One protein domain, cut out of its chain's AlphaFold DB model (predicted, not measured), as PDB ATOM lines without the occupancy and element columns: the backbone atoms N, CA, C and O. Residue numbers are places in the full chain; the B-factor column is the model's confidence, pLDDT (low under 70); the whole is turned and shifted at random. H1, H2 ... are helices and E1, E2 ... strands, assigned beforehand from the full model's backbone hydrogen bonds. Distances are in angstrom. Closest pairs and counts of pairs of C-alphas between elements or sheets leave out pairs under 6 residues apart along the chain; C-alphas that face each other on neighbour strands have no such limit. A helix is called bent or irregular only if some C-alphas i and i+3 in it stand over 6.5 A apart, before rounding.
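This is residues 196 to 257 of the 342 residues of the protein "DNA polymerase family A" of Methylobacterium brachiatum (UniProt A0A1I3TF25). Two hairpins, E1 with E2 and E3 with E4, are joined in a staggered way into one long twisted ribbon, and the short helix H1 packs over one face of the first hairpin. The loop round Gly 210 makes one far end of the ribbon, and E4 with the last part of E3 lies toward the other. The printed part has 62 residues with one named helix and four named strands, in the order E1, E2, H1, E3, E4; the sheet runs E2, E1, E3, E4, antiparallel throughout, and the class is mixed, helices and strands. It is only just loose, close to extended, with a radius of gyration of the C-alphas of 15.4 A, and its spans are 44 by 28 by 18 A.

E1, residues 196 to 205, and E2, residues 214 to 221, form a hairpin at 161 degrees between their directions, with N 201 and O 218 2.8 A apart, within hydrogen-bond range. H1, residues 222 to 229, is on the sheet at a height over the sheet of 7.0 A; it is only just over E2, with 3 of its C-alphas falling on that strand, and runs along the strands, at 23 degrees to E2 on the local plane. The closest C-alphas of E1 and H1 are those of Tyr 198 and Asp 222, 5.0 A apart. In H1, 2 of 4 O i to N i+4 pairs are within hydrogen-bond range. Residues 234 to 235 pair antiparallel with residues 201 to 202 of E1. E3, residues 240 to 248, pairs with residues 196 to 198 of E1 through its residues 240 to 242, with N 198 and O 240 at 2.8 A. E2, H1 and E3 make a split strand-helix-strand unit, its two strands running the same way with E1 between them, and its crossover is right-handed. E3 and E4, residues 255 to 257, form a hairpin, with N 256 and O 247 at 2.9 A. E4 is apart from E1 and E2.

E1 begins at C-alpha 196, (-33.994, -21.144, 346.107), and is 28.2 A long. E2 is 22.9 A long. H1 is 11.3 A long and irregular, with C-alphas 223 and 226 7.5 A apart. E3 is 25.1 A long, and E4, 7.1 A long, ends at C-alpha 257, (-37.782, -11.268, 343.089).

The two C-alphas farthest apart are those of Gly 210 and Trp 255, at 44.6 A. The printed part has no cut and no long link. Mean pLDDT of the printed part is 89.7; residues 207 to 208 and 210 to 213 are under 70.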
ATOM      1  N   VAL A 196     -33.172 -20.422 347.082       96.44
ATOM      2  CA  VAL A 196     -33.994 -21.144 346.107       96.44
ATOM      3  C   VAL A 196     -33.120 -22.206 345.440       96.44
ATOM      4  O   VAL A 196     -32.046 -21.859 344.949       96.44
ATOM      5  N   PRO A 197     -33.528 -23.487 345.401       95.62
ATOM      6  CA  PRO A 197     -32.775 -24.516 344.693       95.62
ATOM      7  C   PRO A 197     -32.765 -24.250 343.185       95.62
ATOM      8  O   PRO A 197     -33.811 -24.026 342.572       95.62
ATOM      9  N   TYR A 198     -31.575 -24.273 342.594       94.88
ATOM     10  CA  TYR A 198     -31.348 -24.092 341.167       94.88
ATOM     11  C   TYR A 198     -30.524 -25.242 340.617       94.88
ATOM     12  O   TYR A 198     -29.521 -25.629 341.208       94.88
ATOM     13  N   ILE A 199     -30.884 -25.711 339.434       94.81
ATOM     14  CA  ILE A 199     -30.244 -26.848 338.793       94.81
ATOM     15  C   ILE A 199     -29.705 -26.459 337.421       94.81
ATOM     16  O   ILE A 199     -30.303 -25.658 336.695       94.81
ATOM     17  N   TRP A 200     -28.545 -27.008 337.073       94.19
ATOM     18  CA  TRP A 200     -28.011 -26.884 335.727       94.19
ATOM     19  C   TRP A 200     -28.722 -27.863 334.798       94.19
ATOM     20  O   TRP A 200     -28.894 -29.042 335.103       94.19
ATOM     21  N   ILE A 201     -29.109 -27.363 333.632       94.50
ATOM     22  CA  ILE A 201     -29.665 -28.143 332.535       94.50
ATOM     23  C   ILE A 201     -28.806 -27.936 331.293       94.50
ATOM     24  O   ILE A 201     -28.226 -26.867 331.090       94.50
ATOM     25  N   ARG A 202     -28.734 -28.963 330.450       93.88
ATOM     26  CA  ARG A 202     -27.999 -28.934 329.187       93.88
ATOM     27  C   ARG A 202     -28.811 -29.506 328.038       93.88
ATOM     28  O   ARG A 202     -29.661 -30.374 328.242       93.88
ATOM     29  N   ARG A 203     -28.505 -29.061 326.828       91.88
ATOM     30  CA  ARG A 203     -29.077 -29.586 325.589       91.88
ATOM     31  C   ARG A 203     -28.023 -29.527 324.490       91.88
ATOM     32  O   ARG A 203     -27.311 -28.536 324.384       91.88
ATOM     33  N   ALA A 204     -27.927 -30.586 323.695       85.88
ATOM     34  CA  ALA A 204     -27.135 -30.555 322.472       85.88
ATOM     35  C   ALA A 204     -27.938 -29.837 321.382       85.88
ATOM     36  O   ALA A 204     -29.129 -30.102 321.215       85.88
ATOM     37  N   THR A 205     -27.294 -28.930 320.666       77.94
ATOM     38  CA  THR A 205     -27.841 -28.235 319.504       77.94
ATOM     39  C   THR A 205     -26.949 -28.506 318.304       77.94
ATOM     40  O   THR A 205     -25.734 -28.624 318.454       77.94
ATOM     41  N   GLU A 206     -27.546 -28.599 317.123       76.12
ATOM     42  CA  GLU A 206     -26.798 -28.708 315.872       76.12
ATOM     43  C   GLU A 206     -25.948 -27.448 315.662       76.12
ATOM     44  O   GLU A 206     -26.385 -26.338 315.982       76.12
ATOM     45  N   ASP A 207     -24.724 -27.618 315.161       67.75
ATOM     46  CA  ASP A 207     -23.902 -26.498 314.714       67.75
ATOM     47  C   ASP A 207     -24.423 -26.025 313.344       67.75
ATOM     48  O   ASP A 207     -24.413 -26.811 312.392       67.75
ATOM     49  N   PRO A 208     -24.856 -24.758 313.199       62.91
ATOM     50  CA  PRO A 208     -25.291 -24.212 311.915       62.91
ATOM     51  C   PRO A 208     -24.239 -24.324 310.798       62.91
ATOM     52  O   PRO A 208     -24.599 -24.274 309.624       62.91
ATOM     53  N   ALA A 209     -22.954 -24.460 311.146       74.38
ATOM     54  CA  ALA A 209     -21.849 -24.638 310.206       74.38
ATOM     55  C   ALA A 209     -21.502 -26.115 309.913       74.38
ATOM     56  O   ALA A 209     -20.544 -26.379 309.188       74.38
ATOM     57  N   GLY A 210     -22.260 -27.080 310.452       66.75
ATOM     58  CA  GLY A 210     -22.033 -28.516 310.244       66.75
ATOM     59  C   GLY A 210     -20.881 -29.116 311.063       66.75
ATOM     60  O   GLY A 210     -20.404 -30.198 310.723       66.75
ATOM     61  N   GLY A 211     -20.415 -28.425 312.107       69.00
ATOM     62  CA  GLY A 211     -19.423 -28.920 313.061       69.00
ATOM     63  C   GLY A 211     -20.006 -29.748 314.216       69.00
ATOM     64  O   GLY A 211     -21.154 -30.195 314.188       69.00
ATOM     65  N   GLU A 212     -19.179 -29.975 315.242       68.44
ATOM     66  CA  GLU A 212     -19.549 -30.714 316.459       68.44
ATOM     67  C   GLU A 212     -20.765 -30.076 317.167       68.44
ATOM     68  O   GLU A 212     -20.822 -28.848 317.290       68.44
ATOM     69  N   PRO A 213     -21.717 -30.873 317.693       69.50
ATOM     70  CA  PRO A 213     -22.888 -30.353 318.388       69.50
ATOM     71  C   PRO A 213     -22.511 -29.399 319.527       69.50
ATOM     72  O   PRO A 213     -21.784 -29.752 320.460       69.50
ATOM     73  N   LEU A 214     -23.065 -28.189 319.496       71.12
ATOM     74  CA  LEU A 214     -22.887 -27.221 320.569       71.12
ATOM     75  C   LEU A 214     -23.691 -27.670 321.795       71.12
ATOM     76  O   LEU A 214     -24.844 -28.082 321.692       71.12
ATOM     77  N   VAL A 215     -23.095 -27.581 322.984       79.75
ATOM     78  CA  VAL A 215     -23.801 -27.867 324.240       79.75
ATOM     79  C   VAL A 215     -24.267 -26.556 324.853       79.75
ATOM     80  O   VAL A 215     -23.482 -25.805 325.431       79.75
ATOM     81  N   GLU A 216     -25.566 -26.298 324.755       85.69
ATOM     82  CA  GLU A 216     -26.210 -25.200 325.461       85.69
ATOM     83  C   GLU A 216     -26.396 -25.587 326.934       85.69
ATOM     84  O   GLU A 216     -26.865 -26.688 327.236       85.69
ATOM     85  N   GLN A 217     -26.047 -24.689 327.858       89.06
ATOM     86  CA  GLN A 217     -26.231 -24.886 329.298       89.06
ATOM     87  C   GLN A 217     -26.935 -23.691 329.930       89.06
ATOM     88  O   GLN A 217     -26.686 -22.545 329.558       89.06
ATOM     89  N   ARG A 218     -27.814 -23.958 330.900       89.62
ATOM     90  CA  ARG A 218     -28.548 -22.931 331.653       89.62
ATOM     91  C   ARG A 218     -28.746 -23.373 333.095       89.62
ATOM     92  O   ARG A 218     -28.866 -24.564 333.362       89.62
ATOM     93  N   ARG A 219     -28.837 -22.411 334.012       91.19
ATOM     94  CA  ARG A 219     -29.232 -22.644 335.406       91.19
ATOM     95  C   ARG A 219     -30.687 -22.203 335.576       91.19
ATOM     96  O   ARG A 219     -31.023 -21.079 335.208       91.19
ATOM     97  N   VAL A 220     -31.553 -23.075 336.089       92.69
ATOM     98  CA  VAL A 220     -33.000 -22.817 336.241       92.69
ATOM     99  C   VAL A 220     -33.469 -23.157 337.656       92.69
ATOM    100  O   VAL A 220     -32.842 -24.010 338.287       92.69
ATOM    101  N   PRO A 221     -34.549 -22.538 338.172       95.00
ATOM    102  CA  PRO A 221     -35.159 -22.979 339.422       95.00
ATOM    103  C   PRO A 221     -35.536 -24.459 339.334       95.00
ATOM    104  O   PRO A 221     -36.135 -24.880 338.346       95.00
ATOM    105  N   ASP A 222     -35.240 -25.236 340.373       94.56
ATOM    106  CA  ASP A 222     -35.530 -26.677 340.411       94.56
ATOM    107  C   ASP A 222     -37.025 -26.976 340.192       94.56
ATOM    108  O   ASP A 222     -37.397 -27.862 339.424       94.56
ATOM    109  N   ARG A 223     -37.901 -26.116 340.730       94.31
ATOM    110  CA  ARG A 223     -39.357 -26.165 340.496       94.31
ATOM    111  C   ARG A 223     -39.768 -26.116 339.015       94.31
ATOM    112  O   ARG A 223     -40.858 -26.567 338.678       94.31
ATOM    113  N   ASP A 224     -38.919 -25.570 338.142       95.00
ATOM    114  CA  ASP A 224     -39.184 -25.445 336.708       95.00
ATOM    115  C   ASP A 224     -38.567 -26.601 335.893       95.00
ATOM    116  O   ASP A 224     -38.799 -26.678 334.684       95.00
ATOM    117  N   LEU A 225     -37.806 -27.516 336.514       94.38
ATOM    118  CA  LEU A 225     -37.054 -28.576 335.829       94.38
ATOM    119  C   LEU A 225     -37.938 -29.415 334.895       94.38
ATOM    120  O   LEU A 225     -37.596 -29.593 333.726       94.38
ATOM    121  N   GLY A 226     -39.113 -29.856 335.357       95.38
ATOM    122  CA  GLY A 226     -40.033 -30.680 334.560       95.38
ATOM    123  C   GLY A 226     -40.463 -30.026 333.238       95.38
ATOM    124  O   GLY A 226     -40.538 -30.696 332.206       95.38
ATOM    125  N   ARG A 227     -40.653 -28.698 333.231       96.69
ATOM    126  CA  ARG A 227     -40.977 -27.919 332.022       96.69
ATOM    127  C   ARG A 227     -39.828 -27.909 331.013       96.69
ATOM    128  O   ARG A 227     -40.068 -27.810 329.812       96.69
ATOM    129  N   TRP A 228     -38.584 -27.947 331.480       95.62
ATOM    130  CA  TRP A 228     -37.411 -27.969 330.608       95.62
ATOM    131  C   TRP A 228     -37.127 -29.374 330.081       95.62
ATOM    132  O   TRP A 228     -36.846 -29.520 328.889       95.62
ATOM    133  N   LEU A 229     -37.284 -30.403 330.920       94.81
ATOM    134  CA  LEU A 229     -37.157 -31.801 330.499       94.81
ATOM    135  C   LEU A 229     -38.143 -32.138 329.369       94.81
ATOM    136  O   LEU A 229     -37.747 -32.739 328.371       94.81
ATOM    137  N   SER A 230     -39.390 -31.652 329.444       95.38
ATOM    138  CA  SER A 230     -40.378 -31.842 328.368       95.38
ATOM    139  C   SER A 230     -40.018 -31.140 327.048       95.38
ATOM    140  O   SER A 230     -40.589 -31.451 326.007       95.38
ATOM    141  N   ARG A 231     -39.052 -30.211 327.067       93.94
ATOM    142  CA  ARG A 231     -38.527 -29.482 325.898       93.94
ATOM    143  C   ARG A 231     -37.196 -30.051 325.389       93.94
ATOM    144  O   ARG A 231     -36.468 -29.359 324.678       93.94
ATOM    145  N   GLY A 232     -36.849 -31.278 325.785       92.12
ATOM    146  CA  GLY A 232     -35.642 -31.974 325.334       92.12
ATOM    147  C   GLY A 232     -34.353 -31.559 326.050       92.12
ATOM    148  O   GLY A 232     -33.263 -31.883 325.580       92.12
ATOM    149  N   TRP A 233     -34.449 -30.842 327.174       95.50
ATOM    150  CA  TRP A 233     -33.296 -30.573 328.034       95.50
ATOM    151  C   TRP A 233     -33.012 -31.758 328.952       95.50
ATOM    152  O   TRP A 233     -33.899 -32.546 329.268       95.50
ATOM    153  N   LYS A 234     -31.764 -31.874 329.409       94.75
ATOM    154  CA  LYS A 234     -31.326 -32.887 330.373       94.75
ATOM    155  C   LYS A 234     -30.758 -32.213 331.611       94.75
ATOM    156  O   LYS A 234     -30.040 -31.222 331.496       94.75
ATOM    157  N   GLN A 235     -31.040 -32.781 332.776       94.19
ATOM    158  CA  GLN A 235     -30.393 -32.393 334.026       94.19
ATOM    159  C   GLN A 235     -28.869 -32.586 333.938       94.19
ATOM    160  O   GLN A 235     -28.380 -33.508 333.279       94.19
ATOM    161  N   ASN A 236     -28.124 -31.695 334.588       93.31
ATOM    162  CA  ASN A 236     -26.669 -31.691 334.634       93.31
ATOM    163  C   ASN A 236     -26.178 -31.432 336.069       93.31
ATOM    164  O   ASN A 236     -25.858 -30.300 336.419       93.31
ATOM    165  N   GLY A 237     -26.119 -32.482 336.889       91.75
ATOM    166  CA  GLY A 237     -25.721 -32.396 338.299       91.75
ATOM    167  C   GLY A 237     -26.899 -32.199 339.255       91.75
ATOM    168  O   GLY A 237     -28.056 -32.387 338.875       91.75
ATOM    169  N   GLU A 238     -26.584 -31.844 340.498       92.69
ATOM    170  CA  GLU A 238     -27.549 -31.695 341.595       92.69
ATOM    171  C   GLU A 238     -28.030 -30.242 341.763       92.69
ATOM    172  O   GLU A 238     -27.294 -29.306 341.419       92.69
ATOM    173  N   PRO A 239     -29.240 -30.019 342.313       92.75
ATOM    174  CA  PRO A 239     -29.687 -28.692 342.714       92.75
ATOM    175  C   PRO A 239     -28.733 -28.037 343.723       92.75
ATOM    176  O   PRO A 239     -28.340 -28.631 344.723       92.75
ATOM    177  N   GLN A 240     -28.413 -26.768 343.489       91.62
ATOM    178  CA  GLN A 240     -27.600 -25.923 344.362       91.62
ATOM    179  C   GLN A 240     -28.392 -24.680 344.772       91.62
ATOM    180  O   GLN A 240     -29.077 -24.096 343.922       91.62
ATOM    181  N   PRO A 241     -28.291 -24.222 346.031       93.25
ATOM    182  CA  PRO A 241     -28.978 -23.014 346.461       93.25
ATOM    183  C   PRO A 241     -28.487 -21.795 345.669       93.25
ATOM    184  O   PRO A 241     -27.302 -21.642 345.375       93.25
ATOM    185  N   ALA A 242     -29.419 -20.923 345.308       94.38
ATOM    186  CA  ALA A 242     -29.157 -19.574 344.835       94.38
ATOM    187  C   ALA A 242     -29.786 -18.593 345.824       94.38
ATOM    188  O   ALA A 242     -30.927 -18.787 346.259       94.38
ATOM    189  N   LEU A 243     -29.053 -17.543 346.183       97.19
ATOM    190  CA  LEU A 243     -29.593 -16.477 347.014       97.19
ATOM    191  C   LEU A 243     -30.567 -15.634 346.187       97.19
ATOM    192  O   LEU A 243     -30.227 -15.165 345.107       97.19
ATOM    193  N   HIS A 244     -31.775 -15.441 346.698       97.62
ATOM    194  CA  HIS A 244     -32.789 -14.557 346.141       97.62
ATOM    195  C   HIS A 244     -33.072 -13.408 347.095       97.62
ATOM    196  O   HIS A 244     -33.044 -13.592 348.312       97.62
ATOM    197  N   TYR A 245     -33.432 -12.257 346.536       98.00
ATOM    198  CA  TYR A 245     -33.995 -11.130 347.275       98.00
ATOM    199  C   TYR A 245     -34.984 -10.355 346.395       98.00
ATOM    200  O   TYR A 245     -35.039 -10.549 345.175       98.00
ATOM    201  N   LYS A 246     -35.798  -9.492 347.010       97.62
ATOM    202  CA  LYS A 246     -36.695  -8.596 346.273       97.62
ATOM    203  C   LYS A 246     -35.997  -7.308 345.865       97.62
ATOM    204  O   LYS A 246     -35.349  -6.673 346.689       97.62
ATOM    205  N   TYR A 247     -36.221  -6.869 344.636       95.12
ATOM    206  CA  TYR A 247     -35.706  -5.604 344.114       95.12
ATOM    207  C   TYR A 247     -36.738  -4.930 343.212       95.12
ATOM    208  O   TYR A 247     -37.739  -5.536 342.827       95.12
ATOM    209  N   VAL A 248     -36.508  -3.657 342.896       93.88
ATOM    210  CA  VAL A 248     -37.315  -2.925 341.919       93.88
ATOM    211  C   VAL A 248     -36.712  -3.157 340.542       93.88
ATOM    212  O   VAL A 248     -35.558  -2.809 340.300       93.88
ATOM    213  N   ASP A 249     -37.483  -3.760 339.645       91.06
ATOM    214  CA  ASP A 249     -37.048  -4.012 338.278       91.06
ATOM    215  C   ASP A 249     -36.792  -2.693 337.532       91.06
ATOM    216  O   ASP A 249     -37.605  -1.764 337.555       91.06
ATOM    217  N   GLY A 250     -35.640  -2.600 336.864       85.94
ATOM    218  CA  GLY A 250     -35.178  -1.357 336.250       85.94
ATOM    219  C   GLY A 250     -36.069  -0.855 335.110       85.94
ATOM    220  O   GLY A 250     -36.142   0.359 334.906       85.94
ATOM    221  N   LEU A 251     -36.762  -1.760 334.411       88.56
ATOM    222  CA  LEU A 251     -37.601  -1.448 333.255       88.56
ATOM    223  C   LEU A 251     -39.054  -1.202 333.668       88.56
ATOM    224  O   LEU A 251     -39.625  -0.159 333.367       88.56
ATOM    225  N   THR A 252     -39.642  -2.159 334.377       93.62
ATOM    226  CA  THR A 252     -41.060  -2.144 334.765       93.62
ATOM    227  C   THR A 252     -41.333  -1.294 336.001       93.62
ATOM    228  O   THR A 252     -42.487  -0.966 336.265       93.62
ATOM    229  N   LYS A 253     -40.292  -0.945 336.773       93.19
ATOM    230  CA  LYS A 253     -40.380  -0.232 338.061       93.19
ATOM    231  C   LYS A 253     -41.229  -0.952 339.115       93.19
ATOM    232  O   LYS A 253     -41.581  -0.363 340.135       93.19
ATOM    233  N   ALA A 254     -41.535  -2.230 338.898       95.62
ATOM    234  CA  ALA A 254     -42.294  -3.056 339.821       95.62
ATOM    235  C   ALA A 254     -41.369  -3.801 340.789       95.62
ATOM    236  O   ALA A 254     -40.236  -4.153 340.454       95.62
ATOM    237  N   TRP A 255     -41.875  -4.093 341.989       96.44
ATOM    238  CA  TRP A 255     -41.213  -5.030 342.892       96.44
ATOM    239  C   TRP A 255     -41.250  -6.435 342.302       96.44
ATOM    240  O   TRP A 255     -42.320  -6.991 342.059       96.44
ATOM    241  N   THR A 256     -40.074  -7.020 342.136       95.62
ATOM    242  CA  THR A 256     -39.886  -8.398 341.694       95.62
ATOM    243  C   THR A 256     -38.948  -9.133 342.649       95.62
ATOM    244  O   THR A 256     -38.464  -8.574 343.634       95.62
ATOM    245  N   GLU A 257     -38.723 -10.411 342.383       95.19
ATOM    246  CA  GLU A 257     -37.782 -11.268 343.089       95.19
ATOM    247  C   GLU A 257     -36.909 -11.987 342.066       95.19
ATOM    248  O   GLU A 257     -37.413 -12.497 341.065       95.19
TER     249      GLU A 257